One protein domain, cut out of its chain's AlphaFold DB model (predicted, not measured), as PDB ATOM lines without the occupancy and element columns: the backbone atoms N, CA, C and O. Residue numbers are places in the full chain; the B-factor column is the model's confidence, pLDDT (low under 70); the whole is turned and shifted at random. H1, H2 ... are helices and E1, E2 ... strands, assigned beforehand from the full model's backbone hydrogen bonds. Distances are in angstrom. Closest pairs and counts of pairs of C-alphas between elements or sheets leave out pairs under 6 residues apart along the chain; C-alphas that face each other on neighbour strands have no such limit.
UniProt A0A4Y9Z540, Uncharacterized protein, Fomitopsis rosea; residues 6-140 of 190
ATOM      1  N   PHE A   6      -1.826  28.213   6.022       95.62
ATOM      2  CA  PHE A   6      -0.674  27.330   5.945       95.62
ATOM      3  C   PHE A   6       0.104  27.362   7.255       95.62
ATOM      4  O   PHE A   6      -0.091  28.233   8.101       95.62
ATOM      5  N   SER A   7       1.003  26.407   7.430       94.19
ATOM      6  CA  SER A   7       2.004  26.431   8.493       94.19
ATOM      7  C   SER A   7       3.392  26.274   7.891       94.19
ATOM      8  O   SER A   7       3.556  25.897   6.733       94.19
ATOM      9  N   THR A   8       4.414  26.601   8.670       90.69
ATOM     10  CA  THR A   8       5.810  26.354   8.308       90.69
ATOM     11  C   THR A   8       6.575  25.957   9.569       90.69
ATOM     12  O   THR A   8       6.274  26.495  10.643       90.69
ATOM     13  N   PRO A   9       7.563  25.044   9.483       86.69
ATOM     14  CA  PRO A   9       8.360  24.619  10.638       86.69
ATOM     15  C   PRO A   9       9.027  25.783  11.384       86.69
ATOM     16  O   PRO A   9       9.273  25.703  12.583       86.69
ATOM     17  N   ALA A  10       9.268  26.882  10.671       83.31
ATOM     18  CA  ALA A  10       9.870  28.110  11.161       83.31
ATOM     19  C   ALA A  10       9.115  28.792  12.319       83.31
ATOM     20  O   ALA A  10       9.744  29.450  13.143       83.31
ATOM     21  N   PHE A  11       7.786  28.652  12.402       81.00
ATOM     22  CA  PHE A  11       6.974  29.348  13.407       81.00
ATOM     23  C   PHE A  11       6.311  28.353  14.363       81.00
ATOM     24  O   PHE A  11       5.403  27.612  13.983       81.00
ATOM     25  N   ALA A  12       6.786  28.347  15.615       79.56
ATOM     26  CA  ALA A  12       6.376  27.423  16.680       79.56
ATOM     27  C   ALA A  12       6.331  25.951  16.227       79.56
ATOM     28  O   ALA A  12       5.361  25.242  16.503       79.56
ATOM     29  N   SER A  13       7.347  25.509  15.478       79.44
ATOM     30  CA  SER A  13       7.433  24.146  14.931       79.44
ATOM     31  C   SER A  13       6.204  23.741  14.102       79.44
ATOM     32  O   SER A  13       5.777  22.590  14.138       79.44
ATOM     33  N   GLY A  14       5.603  24.695  13.381       79.62
ATOM     34  CA  GLY A  14       4.386  24.488  12.591       79.62
ATOM     35  C   GLY A  14       3.074  24.627  13.371       79.62
ATOM     36  O   GLY A  14       2.008  24.442  12.790       79.62
ATOM     37  N   GLY A  15       3.122  24.979  14.660       83.56
ATOM     38  CA  GLY A  15       1.935  25.186  15.497       83.56
ATOM     39  C   GLY A  15       1.166  26.482  15.209       83.56
ATOM     40  O   GLY A  15       0.037  26.645  15.676       83.56
ATOM     41  N   VAL A  16       1.752  27.406  14.439       87.94
ATOM     42  CA  VAL A  16       1.091  28.644  14.007       87.94
ATOM     43  C   VAL A  16       0.524  28.481  12.598       87.94
ATOM     44  O   VAL A  16       1.234  28.103  11.666       87.94
ATOM     45  N   ARG A  17      -0.759  28.815  12.449       93.62
ATOM     46  CA  ARG A  17      -1.476  28.946  11.186       93.62
ATOM     47  C   ARG A  17      -1.359  30.385  10.706       93.62
ATOM     48  O   ARG A  17      -1.655  31.342  11.428       93.62
ATOM     49  N   LEU A  18      -0.903  30.521   9.476       94.75
ATOM     50  CA  LEU A  18      -0.583  31.769   8.812       94.75
ATOM     51  C   LEU A  18      -1.421  31.892   7.548       94.75
ATOM     52  O   LEU A  18      -1.820  30.890   6.968       94.75
ATOM     53  N   ALA A  19      -1.659  33.118   7.111       96.44
ATOM     54  CA  ALA A  19      -2.249  33.408   5.815       96.44
ATOM     55  C   ALA A  19      -1.467  34.534   5.137       96.44
ATOM     56  O   ALA A  19      -0.761  35.309   5.793       96.44
ATOM     57  N   LEU A  20      -1.590  34.625   3.814       96.38
ATOM     58  CA  LEU A  20      -1.135  35.792   3.068       96.38
ATOM     59  C   LEU A  20      -2.310  36.737   2.849       96.38
ATOM     60  O   LEU A  20      -3.423  36.315   2.541       96.38
ATOM     61  N   ALA A  21      -2.039  38.026   3.002       94.00
ATOM     62  CA  ALA A  21      -2.992  39.091   2.775       94.00
ATOM     63  C   ALA A  21      -2.413  40.141   1.832       94.00
ATOM     64  O   ALA A  21      -1.210  40.411   1.857       94.00
ATOM     65  N   ARG A  22      -3.264  40.790   1.036       90.06
ATOM     66  CA  ARG A  22      -2.862  42.017   0.343       90.06
ATOM     67  C   ARG A  22      -2.897  43.188   1.324       90.06
ATOM     68  O   ARG A  22      -3.847  43.348   2.092       90.06
ATOM     69  N   ARG A  23      -1.862  44.030   1.315       86.44
ATOM     70  CA  ARG A  23      -1.729  45.169   2.239       86.44
ATOM     71  C   ARG A  23      -2.490  46.404   1.736       86.44
ATOM     72  O   ARG A  23      -1.941  47.502   1.636       86.44
ATOM     73  N   ASP A  24      -3.766  46.232   1.404       79.00
ATOM     74  CA  ASP A  24      -4.601  47.266   0.769       79.00
ATOM     75  C   ASP A  24      -4.792  48.523   1.621       79.00
ATOM     76  O   ASP A  24      -5.070  49.610   1.115       79.00
ATOM     77  N   ASP A  25      -4.606  48.390   2.929       78.25
ATOM     78  CA  ASP A  25      -4.766  49.455   3.901       78.25
ATOM     79  C   ASP A  25      -3.655  50.519   3.859       78.25
ATOM     80  O   ASP A  25      -3.854  51.625   4.368       78.25
ATOM     81  N   VAL A  26      -2.500  50.190   3.269       81.00
ATOM     82  CA  VAL A  26      -1.339  51.087   3.137       81.00
ATOM     83  C   VAL A  26      -0.806  51.090   1.707       81.00
ATOM     84  O   VAL A  26      -0.662  52.152   1.100       81.00
ATOM     85  N   ASN A  27      -0.508  49.910   1.162       86.75
ATOM     86  CA  ASN A  27       0.085  49.743  -0.156       86.75
ATOM     87  C   ASN A  27      -0.318  48.392  -0.767       86.75
ATOM     88  O   ASN A  27       0.272  47.358  -0.473       86.75
ATOM     89  N   ARG A  28      -1.282  48.434  -1.686       82.75
ATOM     90  CA  ARG A  28      -1.829  47.269  -2.402       82.75
ATOM     91  C   ARG A  28      -0.830  46.467  -3.237       82.75
ATOM     92  O   ARG A  28      -1.110  45.332  -3.598       82.75
ATOM     93  N   ASN A  29       0.314  47.058  -3.588       89.62
ATOM     94  CA  ASN A  29       1.356  46.356  -4.339       89.62
ATOM     95  C   ASN A  29       2.225  45.485  -3.413       89.62
ATOM     96  O   ASN A  29       3.145  44.805  -3.874       89.62
ATOM     97  N   GLN A  30       1.951  45.534  -2.107       92.88
ATOM     98  CA  GLN A  30       2.609  44.757  -1.072       92.88
ATOM     99  C   GLN A  30       1.671  43.683  -0.540       92.88
ATOM    100  O   GLN A  30       0.447  43.839  -0.496       92.88
ATOM    101  N   TYR A  31       2.289  42.612  -0.068       94.38
ATOM    102  CA  TYR A  31       1.606  41.522   0.608       94.38
ATOM    103  C   TYR A  31       2.039  41.494   2.067       94.38
ATOM    104  O   TYR A  31       2.982  42.176   2.471       94.38
ATOM    105  N   MET A  32       1.327  40.740   2.884       93.94
ATOM    106  CA  MET A  32       1.580  40.644   4.306       93.94
ATOM    107  C   MET A  32       1.345  39.217   4.769       93.94
ATOM    108  O   MET A  32       0.348  38.599   4.411       93.94
ATOM    109  N   LEU A  33       2.259  38.715   5.587       94.31
ATOM    110  CA  LEU A  33       2.039  37.530   6.391       94.31
ATOM    111  C   LEU A  33       1.163  37.914   7.583       94.31
ATOM    112  O   LEU A  33       1.476  38.876   8.283       94.31
ATOM    113  N   VAL A  34       0.088  37.179   7.834       93.81
ATOM    114  CA  VAL A  34      -0.803  37.419   8.975       93.81
ATOM    115  C   VAL A  34      -1.049  36.126   9.742       93.81
ATOM    116  O   VAL A  34      -0.972  35.037   9.177       93.81
ATOM    117  N   LEU A  35      -1.357  36.243  11.031       92.62
ATOM    118  CA  LEU A  35      -1.875  35.122  11.810       92.62
ATOM    119  C   LEU A  35      -3.284  34.793  11.303       92.62
ATOM    120  O   LEU A  35      -4.162  35.658  11.315       92.62
ATOM    121  N   ALA A  36      -3.487  33.556  10.848       91.81
ATOM    122  CA  ALA A  36      -4.753  33.111  10.263       91.81
ATOM    123  C   ALA A  36      -5.885  33.022  11.301       91.81
ATOM    124  O   ALA A  36      -7.062  33.194  10.971       91.81
ATOM    125  N   THR A  37      -5.514  32.786  12.561       88.81
ATOM    126  CA  THR A  37      -6.415  32.664  13.709       88.81
ATOM    127  C   THR A  37      -5.999  33.601  14.847       88.81
ATOM    128  O   THR A  37      -4.950  34.255  14.818       88.81
ATOM    129  N   GLY A  38      -6.858  33.707  15.863       82.50
ATOM    130  CA  GLY A  38      -6.546  34.424  17.092       82.50
ATOM    131  C   GLY A  38      -5.579  33.635  17.972       82.50
ATOM    132  O   GLY A  38      -5.912  32.554  18.451       82.50
ATOM    133  N   TYR A  39      -4.415  34.216  18.254       80.19
ATOM    134  CA  TYR A  39      -3.468  33.699  19.240       80.19
ATOM    135  C   TYR A  39      -3.473  34.633  20.448       80.19
ATOM    136  O   TYR A  39      -3.058  35.781  20.335       80.19
ATOM    137  N   GLY A  40      -3.953  34.158  21.602       72.69
ATOM    138  CA  GLY A  40      -4.241  35.002  22.776       72.69
ATOM    139  C   GLY A  40      -3.050  35.771  23.365       72.69
ATOM    140  O   GLY A  40      -3.256  36.694  24.144       72.69
ATOM    141  N   MET A  41      -1.821  35.417  22.977       74.75
ATOM    142  CA  MET A  41      -0.585  36.085  23.404       74.75
ATOM    143  C   MET A  41      -0.011  37.048  22.353       74.75
ATOM    144  O   MET A  41       0.996  37.699  22.617       74.75
ATOM    145  N   ALA A  42      -0.599  37.126  21.157       75.00
ATOM    146  CA  ALA A  42      -0.099  37.986  20.092       75.00
ATOM    147  C   ALA A  42      -0.605  39.424  20.278       75.00
ATOM    148  O   ALA A  42      -1.811  39.666  20.280       75.00
ATOM    149  N   GLU A  43       0.317  40.387  20.384       76.00
ATOM    150  CA  GLU A  43      -0.013  41.821  20.437       76.00
ATOM    151  C   GLU A  43      -0.730  42.283  19.158       76.00
ATOM    152  O   GLU A  43      -1.640  43.111  19.189       76.00
ATOM    153  N   THR A  44      -0.341  41.714  18.016       83.19
ATOM    154  CA  THR A  44      -0.970  41.958  16.721       83.19
ATOM    155  C   THR A  44      -1.020  40.685  15.888       83.19
ATOM    156  O   THR A  44      -0.226  39.764  16.064       83.19
ATOM    157  N   ARG A  45      -1.954  40.649  14.935       87.19
ATOM    158  CA  ARG A  45      -2.063  39.582  13.931       87.19
ATOM    159  C   ARG A  45      -1.263  39.874  12.662       87.19
ATOM    160  O   ARG A  45      -1.209  39.029  11.775       87.19
ATOM    161  N   LYS A  46      -0.666  41.063  12.550       88.62
ATOM    162  CA  LYS A  46       0.168  41.450  11.409       88.62
ATOM    163  C   LYS A  46       1.587  40.942  11.602       88.62
ATOM    164  O   LYS A  46       2.237  41.294  12.580       88.62
ATOM    165  N   GLY A  47       2.060  40.151  10.651       87.62
ATOM    166  CA  GLY A  47       3.446  39.722  10.563       87.62
ATOM    167  C   GLY A  47       4.244  40.569   9.573       87.62
ATOM    168  O   GLY A  47       4.056  41.784   9.452       87.62
ATOM    169  N   ALA A  48       5.140  39.907   8.843       89.12
ATOM    170  CA  ALA A  48       5.989  40.541   7.846       89.12
ATOM    171  C   ALA A  48       5.192  41.178   6.699       89.12
ATOM    172  O   ALA A  48       4.288  40.568   6.138       89.12
ATOM    173  N   THR A  49       5.597  42.368   6.265       91.69
ATOM    174  CA  THR A  49       5.245  42.909   4.948       91.69
ATOM    175  C   THR A  49       6.213  42.353   3.913       91.69
ATOM    176  O   THR A  49       7.420  42.518   4.068       91.69
ATOM    177  N   LEU A  50       5.676  41.745   2.860       93.19
ATOM    178  CA  LEU A  50       6.399  41.206   1.713       93.19
ATOM    179  C   LEU A  50       6.418  42.219   0.565       93.19
ATOM    180  O   LEU A  50       5.459  42.976   0.378       93.19
ATOM    181  N   ASN A  51       7.488  42.185  -0.229       92.00
ATOM    182  CA  ASN A  51       7.760  43.170  -1.275       92.00
ATOM    183  C   ASN A  51       7.727  44.606  -0.701       92.00
ATOM    184  O   ASN A  51       7.186  45.538  -1.302       92.00
ATOM    185  N   CYS A  52       8.230  44.769   0.528       88.19
ATOM    186  CA  CYS A  52       8.082  45.962   1.356       88.19
ATOM    187  C   CYS A  52       8.736  47.214   0.757       88.19
ATOM    188  O   CYS A  52       8.361  48.332   1.124       88.19
ATOM    189  N   THR A  53       9.672  47.062  -0.185       86.75
ATOM    190  CA  THR A  53      10.293  48.200  -0.880       86.75
ATOM    191  C   THR A  53       9.499  48.687  -2.091       86.75
ATOM    192  O   THR A  53       9.756  49.789  -2.584       86.75
ATOM    193  N   THR A  54       8.512  47.915  -2.555       88.69
ATOM    194  CA  THR A  54       7.673  48.291  -3.695       88.69
ATOM    195  C   THR A  54       6.764  49.459  -3.342       88.69
ATOM    196  O   THR A  54       6.108  49.452  -2.300       88.69
ATOM    197  N   SER A  55       6.704  50.474  -4.210       87.88
ATOM    198  CA  SER A  55       5.841  51.643  -4.009       87.88
ATOM    199  C   SER A  55       4.398  51.381  -4.441       87.88
ATOM    200  O   SER A  55       4.125  50.467  -5.214       87.88
ATOM    201  N   SER A  56       3.474  52.223  -3.980       86.69
ATOM    202  CA  SER A  56       2.043  52.142  -4.302       86.69
ATOM    203  C   SER A  56       1.670  52.667  -5.694       86.69
ATOM    204  O   SER A  56       0.490  52.708  -6.040       86.69
ATOM    205  N   SER A  57       2.652  53.084  -6.502       86.81
ATOM    206  CA  SER A  57       2.417  53.530  -7.880       86.81
ATOM    207  C   SER A  57       1.862  52.393  -8.737       86.81
ATOM    208  O   SER A  57       2.344  51.265  -8.655       86.81
ATOM    209  N   ALA A  58       0.913  52.702  -9.624       83.75
ATOM    210  CA  ALA A  58       0.363  51.734 -10.575       83.75
ATOM    211  C   ALA A  58       1.444  51.103 -11.475       83.75
ATOM    212  O   ALA A  58       1.332  49.939 -11.838       83.75
ATOM    213  N   ALA A  59       2.522  51.837 -11.774       87.12
ATOM    214  CA  ALA A  59       3.647  51.325 -12.560       87.12
ATOM    215  C   ALA A  59       4.431  50.201 -11.856       87.12
ATOM    216  O   ALA A  59       5.159  49.465 -12.510       87.12
ATOM    217  N   ASN A  60       4.282  50.074 -10.534       87.19
ATOM    218  CA  ASN A  60       4.933  49.049  -9.720       87.19
ATOM    219  C   ASN A  60       3.949  47.971  -9.242       87.19
ATOM    220  O   ASN A  60       4.255  47.240  -8.297       87.19
ATOM    221  N   ALA A  61       2.763  47.888  -9.854       88.69
ATOM    222  CA  ALA A  61       1.847  46.788  -9.600       88.69
ATOM    223  C   ALA A  61       2.529  45.447  -9.944       88.69
ATOM    224  O   ALA A  61       3.207  45.367 -10.974       88.69
ATOM    225  N   PRO A  62       2.378  44.405  -9.104       91.44
ATOM    226  CA  PRO A  62       2.900  43.077  -9.405       91.44
ATOM    227  C   PRO A  62       2.414  42.590 -10.770       91.44
ATOM    228  O   PRO A  62       1.222  42.664 -11.075       91.44
ATOM    229  N   ALA A  63       3.333  42.075 -11.585       93.62
ATOM    230  CA  ALA A  63       2.950  41.343 -12.784       93.62
ATOM    231  C   ALA A  63       2.231  40.047 -12.384       93.62
ATOM    232  O   ALA A  63       2.434  39.540 -11.280       93.62
ATOM    233  N   LEU A  64       1.419  39.496 -13.283       94.62
ATOM    234  CA  LEU A  64       0.771  38.204 -13.070       94.62
ATOM    235  C   LEU A  64       1.463  37.124 -13.899       94.62
ATOM    236  O   LEU A  64       1.930  37.379 -15.014       94.62
ATOM    237  N   SER A  65       1.528  35.913 -13.355       94.88
ATOM    238  CA  SER A  65       1.942  34.725 -14.091       94.88
ATOM    239  C   SER A  65       0.870  34.318 -15.114       94.88
ATOM    240  O   SER A  65      -0.256  34.825 -15.070       94.88
ATOM    241  N   PRO A  66       1.158  33.370 -16.027       93.81
ATOM    242  CA  PRO A  66       0.142  32.822 -16.928       93.81
ATOM    243  C   PRO A  66      -1.060  32.192 -16.207       93.81
ATOM    244  O   PRO A  66      -2.131  32.096 -16.798       93.81
ATOM    245  N   ALA A  67      -0.888  31.774 -14.947       92.44
ATOM    246  CA  ALA A  67      -1.960  31.252 -14.101       92.44
ATOM    247  C   ALA A  67      -2.764  32.358 -13.387       92.44
ATOM    248  O   ALA A  67      -3.716  32.055 -12.681       92.44
ATOM    249  N   GLY A  68      -2.401  33.632 -13.568       91.69
ATOM    250  CA  GLY A  68      -3.035  34.763 -12.887       91.69
ATOM    251  C   GLY A  68      -2.461  35.061 -11.499       91.69
ATOM    252  O   GLY A  68      -2.996  35.911 -10.794       91.69
ATOM    253  N   HIS A  69      -1.362  34.410 -11.111       94.50
ATOM    254  CA  HIS A  69      -0.763  34.535  -9.782       94.50
ATOM    255  C   HIS A  69       0.213  35.715  -9.678       94.50
ATOM    256  O   HIS A  69       0.992  35.936 -10.610       94.50
ATOM    257  N   PRO A  70       0.223  36.480  -8.569       94.81
ATOM    258  CA  PRO A  70       1.122  37.620  -8.420       94.81
ATOM    259  C   PRO A  70       2.604  37.236  -8.417       94.81
ATOM    260  O   PRO A  70       3.032  36.355  -7.671       94.81
ATOM    261  N   LEU A  71       3.400  37.973  -9.189       96.19
ATOM    262  CA  LEU A  71       4.857  37.890  -9.244       96.19
ATOM    263  C   LEU A  71       5.457  39.082  -8.501       96.19
ATOM    264  O   LEU A  71       5.267  40.236  -8.896       96.19
ATOM    265  N   ILE A  72       6.187  38.809  -7.422       95.38
ATOM    266  CA  ILE A  72       6.798  39.845  -6.588       95.38
ATOM    267  C   ILE A  72       8.301  39.636  -6.454       95.38
ATOM    268  O   ILE A  72       8.804  38.515  -6.402       95.38
ATOM    269  N   TRP A  73       9.026  40.742  -6.331       94.31
ATOM    270  CA  TRP A  73      10.424  40.709  -5.927       94.31
ATOM    271  C   TRP A  73      10.496  40.613  -4.410       94.31
ATOM    272  O   TRP A  73       9.940  41.449  -3.704       94.31
ATOM    273  N   PHE A  74      11.165  39.588  -3.900       92.12
ATOM    274  CA  PHE A  74      11.155  39.317  -2.475       92.12
ATOM    275  C   PHE A  74      12.103  40.254  -1.708       92.12
ATOM    276  O   PHE A  74      13.328  40.236  -1.870       92.12
ATOM    277  N   ASP A  75      11.515  41.070  -0.844       89.06
ATOM    278  CA  ASP A  75      12.061  41.555   0.425       89.06
ATOM    279  C   ASP A  75      10.979  41.457   1.488       89.06
ATOM    280  O   ASP A  75       9.784  41.455   1.176       89.06
ATOM    281  N   ALA A  76      11.405  41.422   2.744       88.19
ATOM    282  CA  ALA A  76      10.505  41.521   3.868       88.19
ATOM    283  C   ALA A  76      10.993  42.560   4.875       88.19
ATOM    284  O   ALA A  76      12.182  42.734   5.107       88.19
ATOM    285  N   ASN A  77      10.067  43.247   5.543       81.94
ATOM    286  CA  ASN A  77      10.444  44.103   6.678       81.94
ATOM    287  C   ASN A  77      10.889  43.298   7.918       81.94
ATOM    288  O   ASN A  77      11.350  43.885   8.886       81.94
ATOM    289  N   TRP A  78      10.732  41.975   7.884       78.44
ATOM    290  CA  TRP A  78      11.282  41.034   8.856       78.44
ATOM    291  C   TRP A  78      12.693  40.552   8.471       78.44
ATOM    292  O   TRP A  78      13.200  39.601   9.055       78.44
ATOM    293  N   ASP A  79      13.352  41.167   7.487       62.19
ATOM    294  CA  ASP A  79      14.694  40.750   7.088       62.19
ATOM    295  C   ASP A  79      15.721  41.023   8.206       62.19
ATOM    296  O   ASP A  79      16.058  42.163   8.503       62.19
ATOM    297  N   ARG A  80      16.201  39.926   8.817       52.22
ATOM    298  CA  ARG A  80      17.342  39.770   9.743       52.22
ATOM    299  C   ARG A  80      17.869  41.078  10.364       52.22
ATOM    300  O   ARG A  80      18.844  41.655   9.870       52.22
ATOM    301  N   GLU A  81      17.346  41.447  11.533       53.03
ATOM    302  CA  GLU A  81      18.180  42.175  12.492       53.03
ATOM    303  C   GLU A  81      19.321  41.237  12.938       53.03
ATOM    304  O   GLU A  81      19.080  40.060  13.239       53.03
ATOM    305  N   PRO A  82      20.592  41.674  12.918       46.22
ATOM    306  CA  PRO A  82      21.687  40.847  13.405       46.22
ATOM    307  C   PRO A  82      21.475  40.516  14.889       46.22
ATOM    308  O   PRO A  82      21.518  41.411  15.726       46.22
ATOM    309  N   GLY A  83      21.284  39.233  15.217       51.91
ATOM    310  CA  GLY A  83      21.220  38.753  16.606       51.91
ATOM    311  C   GLY A  83      19.878  38.181  17.063       51.91
ATOM    312  O   GLY A  83      19.818  37.664  18.176       51.91
ATOM    313  N   ASP A  84      18.835  38.201  16.230       60.72
ATOM    314  CA  ASP A  84      17.572  37.542  16.573       60.72
ATOM    315  C   ASP A  84      17.686  36.013  16.406       60.72
ATOM    316  O   ASP A  84      17.624  35.475  15.297       60.72
ATOM    317  N   SER A  85      17.885  35.312  17.525       57.81
ATOM    318  CA  SER A  85      17.917  33.846  17.596       57.81
ATOM    319  C   SER A  85      16.537  33.199  17.460       57.81
ATOM    320  O   SER A  85      16.455  31.977  17.333       57.81
ATOM    321  N   THR A  86      15.465  33.992  17.495       59.44
ATOM    322  CA  THR A  86      14.084  33.531  17.316       59.44
ATOM    323  C   THR A  86      13.619  33.626  15.865       59.44
ATOM    324  O   THR A  86      12.574  33.075  15.519       59.44
ATOM    325  N   PHE A  87      14.408  34.271  14.997       66.81
ATOM    326  CA  PHE A  87      14.088  34.372  13.583       66.81
ATOM    327  C   PHE A  87      14.382  33.061  12.837       66.81
ATOM    328  O   PHE A  87      15.406  32.424  13.105       66.81
ATOM    329  N   PRO A  88      13.546  32.663  11.860       66.12
ATOM    330  CA  PRO A  88      13.736  31.409  11.145       66.12
ATOM    331  C   PRO A  88      15.112  31.283  10.488       66.12
ATOM    332  O   PRO A  88      15.595  32.205   9.818       66.12
ATOM    333  N   GLU A  89      15.732  30.112  10.636       66.25
ATOM    334  CA  GLU A  89      16.999  29.807   9.977       66.25
ATOM    335  C   GLU A  89      16.840  29.909   8.448       66.25
ATOM    336  O   GLU A  89      15.909  29.371   7.854       66.25
ATOM    337  N   GLY A  90      17.726  30.668   7.795       70.81
ATOM    338  CA  GLY A  90      17.619  30.954   6.357       70.81
ATOM    339  C   GLY A  90      16.614  32.054   5.978       70.81
ATOM    340  O   GLY A  90      16.525  32.419   4.807       70.81
ATOM    341  N   GLY A  91      15.922  32.645   6.952       82.25
ATOM    342  CA  GLY A  91      15.076  33.820   6.781       82.25
ATOM    343  C   GLY A  91      13.641  33.529   6.332       82.25
ATOM    344  O   GLY A  91      13.222  32.382   6.146       82.25
ATOM    345  N   LEU A  92      12.859  34.598   6.155       89.06
ATOM    346  CA  LEU A  92      11.430  34.477   5.866       89.06
ATOM    347  C   LEU A  92      11.152  33.806   4.516       89.06
ATOM    348  O   LEU A  92      10.214  33.021   4.418       89.06
ATOM    349  N   LEU A  93      11.971  34.069   3.492       91.38
ATOM    350  CA  LEU A  93      11.798  33.439   2.180       91.38
ATOM    351  C   LEU A  93      11.857  31.911   2.286       91.38
ATOM    352  O   LEU A  93      10.952  31.232   1.811       91.38
ATOM    353  N   ASN A  94      12.875  31.375   2.962       90.50
ATOM    354  CA  ASN A  94      13.010  29.931   3.160       90.50
ATOM    355  C   ASN A  94      11.838  29.360   3.965       90.50
ATOM    356  O   ASN A  94      11.352  28.276   3.657       90.50
ATOM    357  N   SER A  95      11.338  30.117   4.943       91.06
ATOM    358  CA  SER A  95      10.165  29.725   5.733       91.06
ATOM    359  C   SER A  95       8.908  29.594   4.873       91.06
ATOM    360  O   SER A  95       8.152  28.642   5.042       91.06
ATOM    361  N   LEU A  96       8.691  30.528   3.942       94.25
ATOM    362  CA  LEU A  96       7.555  30.501   3.019       94.25
ATOM    363  C   LEU A  96       7.701  29.407   1.952       94.25
ATOM    364  O   LEU A  96       6.705  28.805   1.564       94.25
ATOM    365  N   LEU A  97       8.926  29.116   1.502       95.25
ATOM    366  CA  LEU A  97       9.198  28.008   0.579       95.25
ATOM    367  C   LEU A  97       8.988  26.633   1.232       95.25
ATOM    368  O   LEU A  97       8.653  25.680   0.537       95.25
ATOM    369  N   ALA A  98       9.161  26.538   2.551       94.00
ATOM    370  CA  ALA A  98       8.901  25.337   3.346       94.00
ATOM    371  C   ALA A  98       7.455  25.251   3.878       94.00
ATOM    372  O   ALA A  98       7.172  24.430   4.749       94.00
ATOM    373  N   ALA A  99       6.556  26.131   3.426       95.19
ATOM    374  CA  ALA A  99       5.178  26.159   3.892       95.19
ATOM    375  C   ALA A  99       4.353  24.970   3.379       95.19
ATOM    376  O   ALA A  99       4.483  24.555   2.226       95.19
ATOM    377  N   GLU A 100       3.435  24.492   4.222       94.69
ATOM    378  CA  GLU A 100       2.456  23.461   3.880       94.69
ATOM    379  C   GLU A 100       1.015  23.942   4.169       94.69
ATOM    380  O   GLU A 100       0.689  24.278   5.317       94.69
ATOM    381  N   PRO A 101       0.122  23.972   3.153       95.25
ATOM    382  CA  PRO A 101       0.400  23.743   1.727       95.25
ATOM    383  C   PRO A 101       1.316  24.831   1.115       95.25
ATOM    384  O   PRO A 101       1.446  25.907   1.703       95.25
ATOM    385  N   PRO A 102       1.934  24.588  -0.060       96.75
ATOM    386  CA  PRO A 102       2.788  25.578  -0.713       96.75
ATOM    387  C   PRO A 102       2.025  26.862  -1.050       96.75
ATOM    388  O   PRO A 102       0.990  26.811  -1.710       96.75
ATOM    389  N   VAL A 103       2.562  28.011  -0.635       97.25
ATOM    390  CA  VAL A 103       1.956  29.337  -0.884       97.25
ATOM    391  C   VAL A 103       2.802  30.245  -1.764       97.25
ATOM    392  O   VAL A 103       2.303  31.233  -2.298       97.25
ATOM    393  N   VAL A 104       4.082  29.921  -1.939       97.38
ATOM    394  CA  VAL A 104       4.976  30.619  -2.861       97.38
ATOM    395  C   VAL A 104       5.885  29.629  -3.575       97.38
ATOM    396  O   VAL A 104       6.165  28.545  -3.063       97.38
ATOM    397  N   ARG A 105       6.412  30.028  -4.731       97.56
ATOM    398  CA  ARG A 105       7.541  29.345  -5.376       97.56
ATOM    399  C   ARG A 105       8.517  30.336  -5.991       97.56
ATOM    400  O   ARG A 105       8.136  31.444  -6.360       97.56
ATOM    401  N   LEU A 106       9.770  29.915  -6.138       97.69
ATOM    402  CA  LEU A 106      10.772  30.663  -6.896       97.69
ATOM    403  C   LEU A 106      10.469  30.575  -8.396       97.69
ATOM    404  O   LEU A 106      10.154  29.497  -8.901       97.69
ATOM    405  N   THR A 107      10.640  31.681  -9.122       97.12
ATOM    406  CA  THR A 107      10.555  31.679 -10.597       97.12
ATOM    407  C   THR A 107      11.906  31.404 -11.267       97.12
ATOM    408  O   THR A 107      11.975  31.181 -12.474       97.12
ATOM    409  N   GLY A 108      12.994  31.453 -10.491       95.31
ATOM    410  CA  GLY A 108      14.374  31.400 -10.976       95.31
ATOM    411  C   GLY A 108      14.921  32.752 -11.447       95.31
ATOM    412  O   GLY A 108      16.118  32.860 -11.710       95.31
ATOM    413  N   ARG A 109      14.088  33.802 -11.523       95.81
ATOM    414  CA  ARG A 109      14.557  35.158 -11.831       95.81
ATOM    415  C   ARG A 109      15.155  35.817 -10.588       95.81
ATOM    416  O   ARG A 109      14.613  35.735  -9.488       95.81
ATOM    417  N   GLY A 110      16.265  36.517 -10.793       93.88
ATOM    418  CA  GLY A 110      16.930  37.327  -9.780       93.88
ATOM    419  C   GLY A 110      17.276  38.699 -10.341       93.88
ATOM    420  O   GLY A 110      17.528  38.840 -11.538       93.88
ATOM    421  N   ARG A 111      17.296  39.713  -9.478       91.69
ATOM    422  CA  ARG A 111      17.799  41.046  -9.822       91.69
ATOM    423  C   ARG A 111      18.672  41.597  -8.711       91.69
ATOM    424  O   ARG A 111      18.407  41.354  -7.534       91.69
ATOM    425  N   THR A 112      19.660  42.395  -9.083       88.50
ATOM    426  CA  THR A 112      20.371  43.233  -8.122       88.50
ATOM    427  C   THR A 112      19.425  44.324  -7.630       88.50
ATOM    428  O   THR A 112      18.778  45.011  -8.422       88.50
ATOM    429  N   ALA A 113      19.309  44.456  -6.318       82.88
ATOM    430  CA  ALA A 113      18.519  45.474  -5.651       82.88
ATOM    431  C   ALA A 113      19.359  46.109  -4.545       82.88
ATOM    432  O   ALA A 113      20.206  45.451  -3.946       82.88
ATOM    433  N   ALA A 114      19.107  47.380  -4.248       77.25
ATOM    434  CA  ALA A 114      19.726  48.014  -3.095       77.25
ATOM    435  C   ALA A 114      19.267  47.314  -1.805       77.25
ATOM    436  O   ALA A 114      18.065  47.131  -1.576       77.25
ATOM    437  N   ASP A 115      20.218  46.944  -0.954       74.00
ATOM    438  CA  ASP A 115      19.952  46.536   0.415       74.00
ATOM    439  C   ASP A 115      19.709  47.798   1.250       74.00
ATOM    440  O   ASP A 115      20.638  48.512   1.634       74.00
ATOM    441  N   LYS A 116      18.433  48.109   1.493       65.44
ATOM    442  CA  LYS A 116      18.052  49.291   2.275       65.44
ATOM    443  C   LYS A 116      18.353  49.159   3.769       65.44
ATOM    444  O   LYS A 116      18.359  50.182   4.444       65.44
ATOM    445  N   LEU A 117      18.575  47.946   4.278       62.84
ATOM    446  CA  LEU A 117      18.826  47.701   5.701       62.84
ATOM    447  C   LEU A 117      20.318  47.769   6.021       62.84
ATOM    448  O   LEU A 117      20.703  48.352   7.030       62.84
ATOM    449  N   LYS A 118      21.162  47.193   5.162       64.62
ATOM    450  CA  LYS A 118      22.610  47.090   5.409       64.62
ATOM    451  C   LYS A 118      23.450  48.077   4.608       64.62
ATOM    452  O   LYS A 118      24.625  48.257   4.920       64.62
ATOM    453  N   GLY A 119      22.858  48.728   3.607       64.69
ATOM    454  CA  GLY A 119      23.607  49.447   2.585       64.69
ATOM    455  C   GLY A 119      24.345  48.469   1.663       64.69
ATOM    456  O   GLY A 119      24.877  47.450   2.098       64.69
ATOM    457  N   GLY A 120      24.371  48.771   0.368       76.25
ATOM    458  CA  GLY A 120      24.991  47.914  -0.647       76.25
ATOM    459  C   GLY A 120      23.971  47.214  -1.536       76.25
ATOM    460  O   GLY A 120      22.831  47.657  -1.665       76.25
ATOM    461  N   GLU A 121      24.401  46.143  -2.194       82.19
ATOM    462  CA  GLU A 121      23.597  45.402  -3.163       82.19
ATOM    463  C   GLU A 121      23.247  44.012  -2.628       82.19
ATOM    464  O   GLU A 121      24.087  43.312  -2.061       82.19
ATOM    465  N   ARG A 122      21.999  43.594  -2.845       82.88
ATOM    466  CA  ARG A 122      21.512  42.237  -2.597       82.88
ATOM    467  C   ARG A 122      20.903  41.665  -3.870       82.88
ATOM    468  O   ARG A 122      20.386  42.400  -4.711       82.88
ATOM    469  N   VAL A 123      20.885  40.342  -3.983       86.38
ATOM    470  CA  VAL A 123      20.109  39.666  -5.027       86.38
ATOM    471  C   VAL A 123      18.687  39.463  -4.511       86.38
ATOM    472  O   VAL A 123      18.450  38.637  -3.633       86.38
ATOM    473  N   ALA A 124      17.733  40.218  -5.051       89.50
ATOM    474  CA  ALA A 124      16.314  39.975  -4.831       89.50
ATOM    475  C   ALA A 124      15.851  38.839  -5.753       89.50
ATOM    476  O   ALA A 124      15.985  38.933  -6.975       89.50
ATOM    477  N   GLN A 125      15.314  37.774  -5.163       94.81
ATOM    478  CA  GLN A 125      14.682  36.673  -5.890       94.81
ATOM    479  C   GLN A 125      13.245  37.055  -6.241       94.81
ATOM    480  O   GLN A 125      12.564  37.696  -5.440       94.81
ATOM    481  N   GLU A 126      12.777  36.668  -7.419       97.00
ATOM    482  CA  GLU A 126      11.359  36.769  -7.738       97.00
ATOM    483  C   GLU A 126      10.611  35.516  -7.279       97.00
ATOM    484  O   GLU A 126      11.055  34.382  -7.495       97.00
ATOM    485  N   VAL A 127       9.456  35.738  -6.659       97.75
ATOM    486  CA  VAL A 127       8.547  34.689  -6.212       97.75
ATOM    487  C   VAL A 127       7.169  34.869  -6.825       97.75
ATOM    488  O   VAL A 127       6.696  35.988  -7.021       97.75
ATOM    489  N   GLU A 128       6.521  33.747  -7.091       98.06
ATOM    490  CA  GLU A 128       5.107  33.680  -7.438       98.06
ATOM    491  C   GLU A 128       4.305  33.307  -6.194       98.06
ATOM    492  O   GLU A 128       4.658  32.343  -5.512       98.06
ATOM    493  N   ILE A 129       3.250  34.067  -5.898       97.44
ATOM    494  CA  ILE A 129       2.285  33.763  -4.835       97.44
ATOM    495  C   ILE A 129       1.234  32.815  -5.405       97.44
ATOM    496  O   ILE A 129       0.454  33.212  -6.260       97.44
ATOM    497  N   LEU A 130       1.193  31.582  -4.908       97.38
ATOM    498  CA  LEU A 130       0.372  30.483  -5.431       97.38
ATOM    499  C   LEU A 130      -1.071  30.499  -4.908       97.38
ATOM    500  O   LEU A 130      -1.653  29.444  -4.670       97.38
ATOM    501  N   LEU A 131      -1.609  31.691  -4.664       94.50
ATOM    502  CA  LEU A 131      -2.936  31.895  -4.100       94.50
ATOM    503  C   LEU A 131      -3.752  32.761  -5.045       94.50
ATOM    504  O   LEU A 131      -3.271  33.800  -5.514       94.50
ATOM    505  N   ASP A 132      -4.996  32.356  -5.257       91.19
ATOM    506  CA  ASP A 132      -5.965  33.193  -5.946       91.19
ATOM    507  C   ASP A 132      -6.402  34.360  -5.043       91.19
ATOM    508  O   ASP A 132      -6.266  34.330  -3.816       91.19
ATOM    509  N   GLU A 133      -6.936  35.424  -5.648       86.00
ATOM    510  CA  GLU A 133      -7.351  36.631  -4.919       86.00
ATOM    511  C   GLU A 133      -8.327  36.315  -3.778       86.00
ATOM    512  O   GLU A 133      -8.249  36.902  -2.704       86.00
ATOM    513  N   ASP A 134      -9.240  35.371  -3.995       88.38
ATOM    514  CA  ASP A 134     -10.259  35.002  -3.023       88.38
ATOM    515  C   ASP A 134      -9.792  33.961  -1.994       88.38
ATOM    516  O   ASP A 134     -10.533  33.696  -1.040       88.38
ATOM    517  N   GLU A 135      -8.581  33.422  -2.150       93.69
ATOM    518  CA  GLU A 135      -7.874  32.629  -1.142       93.69
ATOM    519  C   GLU A 135      -7.041  33.507  -0.198       93.69
ATOM    520  O   GLU A 135      -6.720  33.084   0.916       93.69
ATOM    521  N   LEU A 136      -6.716  34.742  -0.593       93.44
ATOM    522  CA  LEU A 136      -6.033  35.693   0.278       93.44
ATOM    523  C   LEU A 136      -6.946  36.148   1.428       93.44
ATOM    524  O   LEU A 136      -8.165  36.323   1.293       93.44
ATOM    525  N   ALA A 137      -6.334  36.392   2.585       94.00
ATOM    526  CA  ALA A 137      -6.972  37.163   3.641       94.00
ATOM    527  C   ALA A 137      -7.041  38.642   3.230       94.00
ATOM    528  O   ALA A 137      -6.122  39.168   2.597       94.00
ATOM    529  N   HIS A 138      -8.099  39.349   3.622       91.50
ATOM    530  CA  HIS A 138      -8.182  40.787   3.382       91.50
ATOM    531  C   HIS A 138      -7.710  41.588   4.592       91.50
ATOM    532  O   HIS A 138      -7.754  41.137   5.739       91.50
ATOM    533  N   VAL A 139      -7.292  42.827   4.339       90.81
ATOM    534  CA  VAL A 139      -6.997  43.807   5.384       90.81
ATOM    535  C   VAL A 139      -8.035  44.917   5.319       90.81
ATOM    536  O   VAL A 139      -8.293  45.488   4.263       90.81
ATOM    537  N   CYS A 140      -8.649  45.236   6.460       89.06
ATOM    538  CA  CYS A 140      -9.748  46.187   6.501       89.06
ATOM    539  C   CYS A 140      -9.221  47.565   6.114       89.06
ATOM    540  O   CYS A 140      -8.318  48.096   6.769       89.06
TER     541      CYS A 140
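What this domain is: This is residues 6 to 140 of the 190 residues of an uncharacterized protein of Fomitopsis rosea (UniProt A0A4Y9Z540). Mostly loops: two small antiparallel three-stranded sheets, E1-E2-E3 and E4-E6-E5, with short helix H1 grazing both. The 135 printed residues run E1 E2 E3 E4 H1 E5 E6; the class is mostly strand, with only 46 residues in named elements. The whole is compact, radius of gyration of the C-alphas 14.5 A, spanning 40 by 37 by 27 A.

Where its parts are: E1 is residues 18 to 22, beginning at C-alpha 18 (-0.583, 31.769, 8.812); E2 31 to 35; E3 46 to 50; E4 70 to 73; H1 91 to 97; E5 104 to 114, 22.8 A; E6 121 to 129, 24.3 A, ending at C-alpha 129 (2.285, 33.763, -4.835).

How they stand to each other: E1 E2 E3 is a meander, successive antiparallel neighbours: N 19 and O 34 are 2.9 A apart, N 33 and O 48 2.8 A. E4, H1, E5 form a split strand-helix-strand unit, E6 between its strands, with a right-handed crossover. N 72 and O 127 are 2.9 A apart. In hairpin E5 and E6, N 113 and O 122 are 2.8 A apart; E5 bends by 88 degrees at residue 108. In H1 every O i to N i+4 pair is within hydrogen-bond range.

The domain as a whole: The printed part has no cut. Links E3 to E4 and E4 to H1 are long. Residues 79 to 89 and 116 to 119 have pLDDT under 70.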